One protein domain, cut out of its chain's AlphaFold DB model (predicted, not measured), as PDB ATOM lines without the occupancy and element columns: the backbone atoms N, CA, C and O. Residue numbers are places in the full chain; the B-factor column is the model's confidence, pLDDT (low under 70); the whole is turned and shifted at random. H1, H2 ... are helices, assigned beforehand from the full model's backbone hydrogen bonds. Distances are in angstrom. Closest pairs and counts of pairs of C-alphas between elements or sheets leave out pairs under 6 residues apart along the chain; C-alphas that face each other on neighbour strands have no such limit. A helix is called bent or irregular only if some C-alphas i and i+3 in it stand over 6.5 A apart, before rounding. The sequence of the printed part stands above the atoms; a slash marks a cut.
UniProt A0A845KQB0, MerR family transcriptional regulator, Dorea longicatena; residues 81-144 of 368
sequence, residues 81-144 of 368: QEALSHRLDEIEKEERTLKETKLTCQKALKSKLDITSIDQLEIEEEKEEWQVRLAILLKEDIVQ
ATOM      1  N   GLN A  81      46.990  -4.486  24.575       96.25
ATOM      2  CA  GLN A  81      47.789  -3.607  23.724       96.25
ATOM      3  C   GLN A  81      47.164  -3.432  22.336       96.25
ATOM      4  O   GLN A  81      47.121  -2.308  21.843       96.25
ATOM      5  N   GLU A  82      46.639  -4.503  21.736       95.69
ATOM      6  CA  GLU A  82      45.918  -4.432  20.459       95.69
ATOM      7  C   GLU A  82      44.643  -3.591  20.588       95.69
ATOM      8  O   GLU A  82      44.456  -2.665  19.804       95.69
ATOM      9  N   ALA A  83      43.825  -3.819  21.621       95.25
ATOM     10  CA  ALA A  83      42.612  -3.028  21.860       95.25
ATOM     11  C   ALA A  83      42.909  -1.529  22.063       95.25
ATOM     12  O   ALA A  83      42.209  -0.653  21.551       95.25
ATOM     13  N   LEU A  84      43.978  -1.209  22.801       95.81
ATOM     14  CA  LEU A  84      44.427   0.172  22.980       95.81
ATOM     15  C   LEU A  84      44.955   0.778  21.676       95.81
ATOM     16  O   LEU A  84      44.694   1.952  21.426       95.81
ATOM     17  N   SER A  85      45.657  -0.001  20.847       96.25
ATOM     18  CA  SER A  85      46.108   0.436  19.522       96.25
ATOM     19  C   SER A  85      44.923   0.742  18.612       96.25
ATOM     20  O   SER A  85      44.876   1.821  18.034       96.25
ATOM     21  N   HIS A  86      43.926  -0.149  18.550       94.62
ATOM     22  CA  HIS A  86      42.702   0.082  17.784       94.62
ATOM     23  C   HIS A  86      42.004   1.369  18.228       94.62
ATOM     24  O   HIS A  86      41.643   2.202  17.395       94.62
ATOM     25  N   ARG A  87      41.856   1.583  19.544       95.19
ATOM     26  CA  ARG A  87      41.219   2.803  20.049       95.19
ATOM     27  C   ARG A  87      42.048   4.056  19.764       95.19
ATOM     28  O   ARG A  87      41.465   5.108  19.510       95.19
ATOM     29  N   LEU A  88      43.377   3.970  19.805       95.94
ATOM     30  CA  LEU A  88      44.246   5.087  19.440       95.94
ATOM     31  C   LEU A  88      44.055   5.460  17.963       95.94
ATOM     32  O   LEU A  88      43.834   6.632  17.672       95.94
ATOM     33  N   ASP A  89      44.026   4.473  17.066       94.19
ATOM     34  CA  ASP A  89      43.785   4.687  15.635       94.19
ATOM     35  C   ASP A  89      42.415   5.341  15.377       94.19
ATOM     36  O   ASP A  89      42.285   6.225  14.527       94.19
ATOM     37  N   GLU A  90      41.374   4.938  16.114       90.69
ATOM     38  CA  GLU A  90      40.057   5.586  16.061       90.69
ATOM     39  C   GLU A  90      40.109   7.041  16.538       90.69
ATOM     40  O   GLU A  90      39.579   7.924  15.863       90.69
ATOM     41  N   ILE A  91      40.767   7.310  17.670       92.12
ATOM     42  CA  ILE A  91      40.921   8.668  18.211       92.12
ATOM     43  C   ILE A  91      41.684   9.556  17.225       92.12
ATOM     44  O   ILE A  91      41.296  10.701  17.008       92.12
ATOM     45  N   GLU A  92      42.741   9.051  16.592       93.31
ATOM     46  CA  GLU A  92      43.508   9.809  15.602       93.31
ATOM     47  C   GLU A  92      42.672  10.170  14.367       93.31
ATOM     48  O   GLU A  92      42.784  11.287  13.844       93.31
ATOM     49  N   LYS A  93      41.795   9.261  13.920       87.75
ATOM     50  CA  LYS A  93      40.812   9.542  12.863       87.75
ATOM     51  C   LYS A  93      39.811  10.605  13.317       87.75
ATOM     52  O   LYS A  93      39.657  11.615  12.633       87.75
ATOM     53  N   GLU A  94      39.203  10.439  14.495       86.06
ATOM     54  CA  GLU A  94      38.266  11.410  15.082       86.06
ATOM     55  C   GLU A  94      38.903  12.810  15.195       86.06
ATOM     56  O   GLU A  94      38.302  13.811  14.798       86.06
ATOM     57  N   GLU A  95      40.147  12.899  15.678       90.75
ATOM     58  CA  GLU A  95      40.890  14.155  15.776       90.75
ATOM     59  C   GLU A  95      41.108  14.816  14.415       90.75
ATOM     60  O   GLU A  95      40.993  16.041  14.303       90.75
ATOM     61  N   ARG A  96      41.449  14.032  13.386       88.44
ATOM     62  CA  ARG A  96      41.650  14.536  12.024       88.44
ATOM     63  C   ARG A  96      40.357  15.137  11.486       88.44
ATOM     64  O   ARG A  96      40.355  16.308  11.103       88.44
ATOM     65  N   THR A  97      39.249  14.402  11.565       84.44
ATOM     66  CA  THR A  97      37.934  14.875  11.114       84.44
ATOM     67  C   THR A  97      37.478  16.117  11.891       84.44
ATOM     68  O   THR A  97      36.939  17.064  11.307       84.44
ATOM     69  N   LEU A  98      37.714  16.172  13.208       89.50
ATOM     70  CA  LEU A  98      37.394  17.342  14.036       89.50
ATOM     71  C   LEU A  98      38.244  18.563  13.666       89.50
ATOM     72  O   LEU A  98      37.710  19.673  13.591       89.50
ATOM     73  N   LYS A  99      39.547  18.381  13.411       90.81
ATOM     74  CA  LYS A  99      40.448  19.452  12.951       90.81
ATOM     75  C   LYS A  99      40.008  19.995  11.592       90.81
ATOM     76  O   LYS A  99      39.930  21.214  11.442       90.81
ATOM     77  N   GLU A 100      39.657  19.123  10.646       86.56
ATOM     78  CA  GLU A 100      39.125  19.520   9.336       86.56
ATOM     79  C   GLU A 100      37.806  20.288   9.477       86.56
ATOM     80  O   GLU A 100      37.701  21.418   9.005       86.56
ATOM     81  N   THR A 101      36.837  19.743  10.223       86.25
ATOM     82  CA  THR A 101      35.544  20.405  10.480       86.25
ATOM     83  C   THR A 101      35.751  21.793  11.091       86.25
ATOM     84  O   THR A 101      35.159  22.775  10.642       86.25
ATOM     85  N   LYS A 102      36.627  21.903  12.098       90.38
ATOM     86  CA  LYS A 102      36.964  23.176  12.744       90.38
ATOM     87  C   LYS A 102      37.549  24.170  11.744       90.38
ATOM     88  O   LYS A 102      37.155  25.335  11.769       90.38
ATOM     89  N   LEU A 103      38.475  23.736  10.888       88.25
ATOM     90  CA  LEU A 103      39.082  24.593   9.873       88.25
ATOM     91  C   LEU A 103      38.030  25.092   8.876       88.25
ATOM     92  O   LEU A 103      38.001  26.287   8.586       88.25
ATOM     93  N   THR A 104      37.135  24.220   8.413       85.44
ATOM     94  CA  THR A 104      36.022  24.586   7.526       85.44
ATOM     95  C   THR A 104      35.104  25.608   8.189       85.44
ATOM     96  O   THR A 104      34.840  26.657   7.601       85.44
ATOM     97  N   CYS A 105      34.704  25.399   9.449       85.81
ATOM     98  CA  CYS A 105      33.921  26.384  10.200       85.81
ATOM     99  C   CYS A 105      34.661  27.725  10.340       85.81
ATOM    100  O   CYS A 105      34.062  28.784  10.175       85.81
ATOM    101  N   GLN A 106      35.966  27.707  10.623       89.31
ATOM    102  CA  GLN A 106      36.770  28.927  10.736       89.31
ATOM    103  C   GLN A 106      36.885  29.678   9.406       89.31
ATOM    104  O   GLN A 106      36.815  30.908   9.406       89.31
ATOM    105  N   LYS A 107      37.054  28.968   8.285       85.44
ATOM    106  CA  LYS A 107      37.035  29.557   6.939       85.44
ATOM    107  C   LYS A 107      35.673  30.190   6.652       85.44
ATOM    108  O   LYS A 107      35.627  31.366   6.306       85.44
ATOM    109  N   ALA A 108      34.582  29.463   6.906       84.25
ATOM    110  CA  ALA A 108      33.217  29.952   6.713       84.25
ATOM    111  C   ALA A 108      32.940  31.243   7.499       84.25
ATOM    112  O   ALA A 108      32.422  32.218   6.955       84.25
ATOM    113  N   LEU A 109      33.353  31.274   8.773       86.44
ATOM    114  CA  LEU A 109      33.209  32.442   9.640       86.44
ATOM    115  C   LEU A 109      34.033  33.641   9.152       86.44
ATOM    116  O   LEU A 109      33.543  34.768   9.195       86.44
ATOM    117  N   LYS A 110      35.268  33.424   8.674       87.12
ATOM    118  CA  LYS A 110      36.111  34.497   8.112       87.12
ATOM    119  C   LYS A 110      35.505  35.099   6.847       87.12
ATOM    120  O   LYS A 110      35.545  36.315   6.686       87.12
ATOM    121  N   SER A 111      34.924  34.263   5.995       83.69
ATOM    122  CA  SER A 111      34.285  34.683   4.748       83.69
ATOM    123  C   SER A 111      32.910  35.332   4.952       83.69
ATOM    124  O   SER A 111      32.339  35.820   3.986       83.69
ATOM    125  N   LYS A 112      32.387  35.375   6.193       83.88
ATOM    126  CA  LYS A 112      31.043  35.885   6.530       83.88
ATOM    127  C   LYS A 112      29.951  35.306   5.621       83.88
ATOM    128  O   LYS A 112      29.039  36.027   5.222       83.88
ATOM    129  N   LEU A 113      30.069  34.018   5.299       78.44
ATOM    130  CA  LEU A 113      29.106  33.339   4.441       78.44
ATOM    131  C   LEU A 113      27.720  33.371   5.083       78.44
ATOM    132  O   LEU A 113      27.561  33.112   6.280       78.44
ATOM    133  N   ASP A 114      26.731  33.689   4.264       78.56
ATOM    134  CA  ASP A 114      25.322  33.543   4.591       78.56
ATOM    135  C   ASP A 114      24.752  32.291   3.915       78.56
ATOM    136  O   ASP A 114      25.415  31.611   3.132       78.56
ATOM    137  N   ILE A 115      23.498  31.963   4.225       77.38
ATOM    138  CA  ILE A 115      22.871  30.762   3.669       77.38
ATOM    139  C   ILE A 115      22.701  30.828   2.144       77.38
ATOM    140  O   ILE A 115      22.629  29.792   1.495       77.38
ATOM    141  N   THR A 116      22.664  32.032   1.567       77.06
ATOM    142  CA  THR A 116      22.553  32.247   0.117       77.06
ATOM    143  C   THR A 116      23.884  32.113  -0.621       77.06
ATOM    144  O   THR A 116      23.892  32.043  -1.844       77.06
ATOM    145  N   SER A 117      24.998  32.048   0.109       79.69
ATOM    146  CA  SER A 117      26.356  31.865  -0.409       79.69
ATOM    147  C   SER A 117      27.003  30.569   0.088       79.69
ATOM    148  O   SER A 117      28.212  30.393  -0.043       79.69
ATOM    149  N   ILE A 118      26.210  29.635   0.627       78.44
ATOM    150  CA  ILE A 118      26.705  28.378   1.207       78.44
ATOM    151  C   ILE A 118      27.470  27.513   0.196       78.44
ATOM    152  O   ILE A 118      28.396  26.818   0.593       78.44
ATOM    153  N   ASP A 119      27.164  27.625  -1.099       76.50
ATOM    154  CA  ASP A 119      27.861  26.911  -2.181       76.50
ATOM    155  C   ASP A 119      29.343  27.312  -2.306       76.50
ATOM    156  O   ASP A 119      30.141  26.601  -2.908       76.50
ATOM    157  N   GLN A 120      29.741  28.450  -1.722       78.25
ATOM    158  CA  GLN A 120      31.143  28.878  -1.630       78.25
ATOM    159  C   GLN A 120      31.907  28.147  -0.514       78.25
ATOM    160  O   GLN A 120      33.114  28.342  -0.350       78.25
ATOM    161  N   LEU A 121      31.217  27.346   0.301       81.00
ATOM    162  CA  LEU A 121      31.827  26.532   1.336       81.00
ATOM    163  C   LEU A 121      32.465  25.295   0.698       81.00
ATOM    164  O   LEU A 121      31.794  24.318   0.389       81.00
ATOM    165  N   GLU A 122      33.782  25.329   0.547       73.06
ATOM    166  CA  GLU A 122      34.547  24.188   0.047       73.06
ATOM    167  C   GLU A 122      34.530  23.036   1.069       73.06
ATOM    168  O   GLU A 122      35.292  23.024   2.042       73.06
ATOM    169  N   ILE A 123      33.640  22.067   0.847       77.19
ATOM    170  CA  ILE A 123      33.632  20.760   1.508       77.19
ATOM    171  C   ILE A 123      34.004  19.719   0.455       77.19
ATOM    172  O   ILE A 123      33.384  19.638  -0.600       77.19
ATOM    173  N   GLU A 124      35.012  18.899   0.744       77.06
ATOM    174  CA  GLU A 124      35.380  17.756  -0.098       77.06
ATOM    175  C   GLU A 124      34.375  16.614   0.116       77.06
ATOM    176  O   GLU A 124      34.670  15.623   0.786       77.06
ATOM    177  N   GLU A 125      33.161  16.775  -0.416       70.31
ATOM    178  CA  GLU A 125      32.048  15.837  -0.221       70.31
ATOM    179  C   GLU A 125      32.394  14.408  -0.658       70.31
ATOM    180  O   GLU A 125      31.864  13.455  -0.097       70.31
ATOM    181  N   GLU A 126      33.309  14.234  -1.612       75.50
ATOM    182  CA  GLU A 126      33.717  12.922  -2.128       75.50
ATOM    183  C   GLU A 126      34.582  12.094  -1.162       75.50
ATOM    184  O   GLU A 126      34.772  10.898  -1.397       75.50
ATOM    185  N   LYS A 127      35.102  12.662  -0.061       80.81
ATOM    186  CA  LYS A 127      35.844  11.849   0.917       80.81
ATOM    187  C   LYS A 127      34.916  10.823   1.561       80.81
ATOM    188  O   LYS A 127      33.847  11.152   2.077       80.81
ATOM    189  N   GLU A 128      35.407   9.593   1.647       80.50
ATOM    190  CA  GLU A 128      34.696   8.467   2.255       80.50
ATOM    191  C   GLU A 128      34.225   8.772   3.691       80.50
ATOM    192  O   GLU A 128      33.075   8.504   4.035       80.50
ATOM    193  N   GLU A 129      35.054   9.437   4.506       78.31
ATOM    194  CA  GLU A 129      34.696   9.852   5.873       78.31
ATOM    195  C   GLU A 129      33.478  10.795   5.916       78.31
ATOM    196  O   GLU A 129      32.603  10.650   6.777       78.31
ATOM    197  N   TRP A 130      33.385  11.744   4.974       79.62
ATOM    198  CA  TRP A 130      32.266  12.685   4.887       79.62
ATOM    199  C   TRP A 130      30.986  11.990   4.428       79.62
ATOM    200  O   TRP A 130      29.928  12.250   4.996       79.62
ATOM    201  N   GLN A 131      31.082  11.054   3.482       82.81
ATOM    202  CA  GLN A 131      29.942  10.259   3.017       82.81
ATOM    203  C   GLN A 131      29.386   9.348   4.114       82.81
ATOM    204  O   GLN A 131      28.175   9.310   4.337       82.81
ATOM    205  N   VAL A 132      30.258   8.664   4.862       81.31
ATOM    206  CA  VAL A 132      29.846   7.843   6.011       81.31
ATOM    207  C   VAL A 132      29.172   8.711   7.075       81.31
ATOM    208  O   VAL A 132      28.092   8.368   7.561       81.31
ATOM    209  N   ARG A 133      29.755   9.870   7.403       80.19
ATOM    210  CA  ARG A 133      29.173  10.816   8.366       80.19
ATOM    211  C   ARG A 133      27.820  11.346   7.898       80.19
ATOM    212  O   ARG A 133      26.875  11.371   8.686       80.19
ATOM    213  N   LEU A 134      27.710  11.743   6.633       83.25
ATOM    214  CA  LEU A 134      26.469  12.224   6.037       83.25
ATOM    215  C   LEU A 134      25.395  11.132   6.074       83.25
ATOM    216  O   LEU A 134      24.274  11.404   6.488       83.25
ATOM    217  N   ALA A 135      25.731   9.885   5.745       80.62
ATOM    218  CA  ALA A 135      24.795   8.765   5.817       80.62
ATOM    219  C   ALA A 135      24.258   8.524   7.242       80.62
ATOM    220  O   ALA A 135      23.066   8.253   7.411       80.62
ATOM    221  N   ILE A 136      25.107   8.649   8.271       72.62
ATOM    222  CA  ILE A 136      24.686   8.567   9.680       72.62
ATOM    223  C   ILE A 136      23.727   9.716  10.020       72.62
ATOM    224  O   ILE A 136      22.635   9.458  10.527       72.62
ATOM    225  N   LEU A 137      24.088  10.959   9.685       77.06
ATOM    226  CA  LEU A 137      23.272  12.148   9.966       77.06
ATOM    227  C   LEU A 137      21.916  12.102   9.251       77.06
ATOM    228  O   LEU A 137      20.875  12.296   9.872       77.06
ATOM    229  N   LEU A 138      21.894  11.738   7.969       73.81
ATOM    230  CA  LEU A 138      20.653  11.609   7.203       73.81
ATOM    231  C   LEU A 138      19.739  10.517   7.773       73.81
ATOM    232  O   LEU A 138      18.514  10.647   7.768       73.81
ATOM    233  N   LYS A 139      20.315   9.436   8.306       65.88
ATOM    234  CA  LYS A 139      19.546   8.408   9.011       65.88
ATOM    235  C   LYS A 139      18.934   8.952  10.305       65.88
ATOM    236  O   LYS A 139      17.786   8.613  10.600       65.88
ATOM    237  N   GLU A 140      19.650   9.787  11.058       60.34
ATOM    238  CA  GLU A 140      19.109  10.484  12.233       60.34
ATOM    239  C   GLU A 140      17.974  11.446  11.852       60.34
ATOM    240  O   GLU A 140      16.911  11.412  12.479       60.34
ATOM    241  N   ASP A 141      18.132  12.217  10.775       59.25
ATOM    242  CA  ASP A 141      17.119  13.156  10.275       59.25
ATOM    243  C   ASP A 141      15.806  12.450   9.903       59.25
ATOM    244  O   ASP A 141      14.712  12.914  10.242       59.25
ATOM    245  N   ILE A 142      15.888  11.273   9.273       55.41
ATOM    246  CA  ILE A 142      14.715  10.446   8.944       55.41
ATOM    247  C   ILE A 142      13.991   9.979  10.215       55.41
ATOM    248  O   ILE A 142      12.757   9.944  10.250       55.41
ATOM    249  N   VAL A 143      14.731   9.619  11.266       54.31
ATOM    250  CA  VAL A 143      14.156   9.190  12.553       54.31
ATOM    251  C   VAL A 143      13.527  10.373  13.302       54.31
ATOM    252  O   VAL A 143      12.519  10.205  13.998       54.31
ATOM    253  N   GLN A 144      14.073  11.579  13.134       56.53
ATOM    254  CA  GLN A 144      13.576  12.799  13.769       56.53
ATOM    255  C   GLN A 144      12.487  13.535  12.983       56.53
ATOM    256  O   GLN A 144      11.885  14.456  13.546       56.53
TER     257      GLN A 144
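This is residues 81 to 144 of the 368 residues of the protein "MerR family transcriptional regulator" of Dorea longicatena (UniProt A0A845KQB0). Start at Gln 81 and you walk along one long straight helix, H1; past its far end the printed part turns through a short, irregular helix, H2, and folds back beside H1 to near its middle, where a second long helix, H3, sets off about perpendicular to it. The result is a loose, open frame with few contacts, in which residues 81 to 92 of H1 and residues 135 to 144 of H3 stick out. The printed part has 64 residues with three named helices, in the order H1, H2, H3, and no named strand; the class is all helix. The whole is loose, with a radius of gyration of the C-alphas of 15.2 A, and elongated, spanning 49 by 31 by 20 A.

Look first at H1, residues 81 to 110, and H3, residues 128 to 144, which are close but not clearly touching. Their closest C-alphas are those of Thr 97 and Glu 129, 7.9 A apart, the one pair within 8 A. Their lines stand at 80 degrees, about perpendicular, and their centres are 17.4 A apart. H2, residues 115 to 120, is apart from H1 and apart from H3. On the backbone, every O i to N i+4 pair is within hydrogen-bond range in H1 and H3; in H2 you will find 0 of 2 such pairs within range, and 1 of 3 O i to N i+3 pairs. H2 is irregular: C-alphas 116 and 119 are 7.9 A apart.

Find C-alpha 81 at (47.789, -3.607, 23.724); from there H1 runs 42.8 A through 30 residues to C-alpha 110 at (36.111, 34.497, 8.112). A tight link of 4 residues leads on to H2, six residues from Ile 115 to Gln 120. A short link of 7 residues then brings you to Glu 128, where H3 begins. H3 runs 24.4 A through 17 residues and ends at C-alpha 144 at (13.576, 12.799, 13.769).

The two C-alphas farthest apart are those of Gln 81 and Thr 116, 49.8 A; the first and last printed C-alphas are 39.2 A apart. Without the stretches that stand free, residues 81 to 92 and 135 to 144, the body has 42 residues and spans 29 by 18 by 11 A. The printed part has no cut and no long link between its helices. Look at the B-factor column for the model's confidence: the mean pLDDT of the printed part is 82.1, and residues 139 to 144, which belong to H3, are under 70.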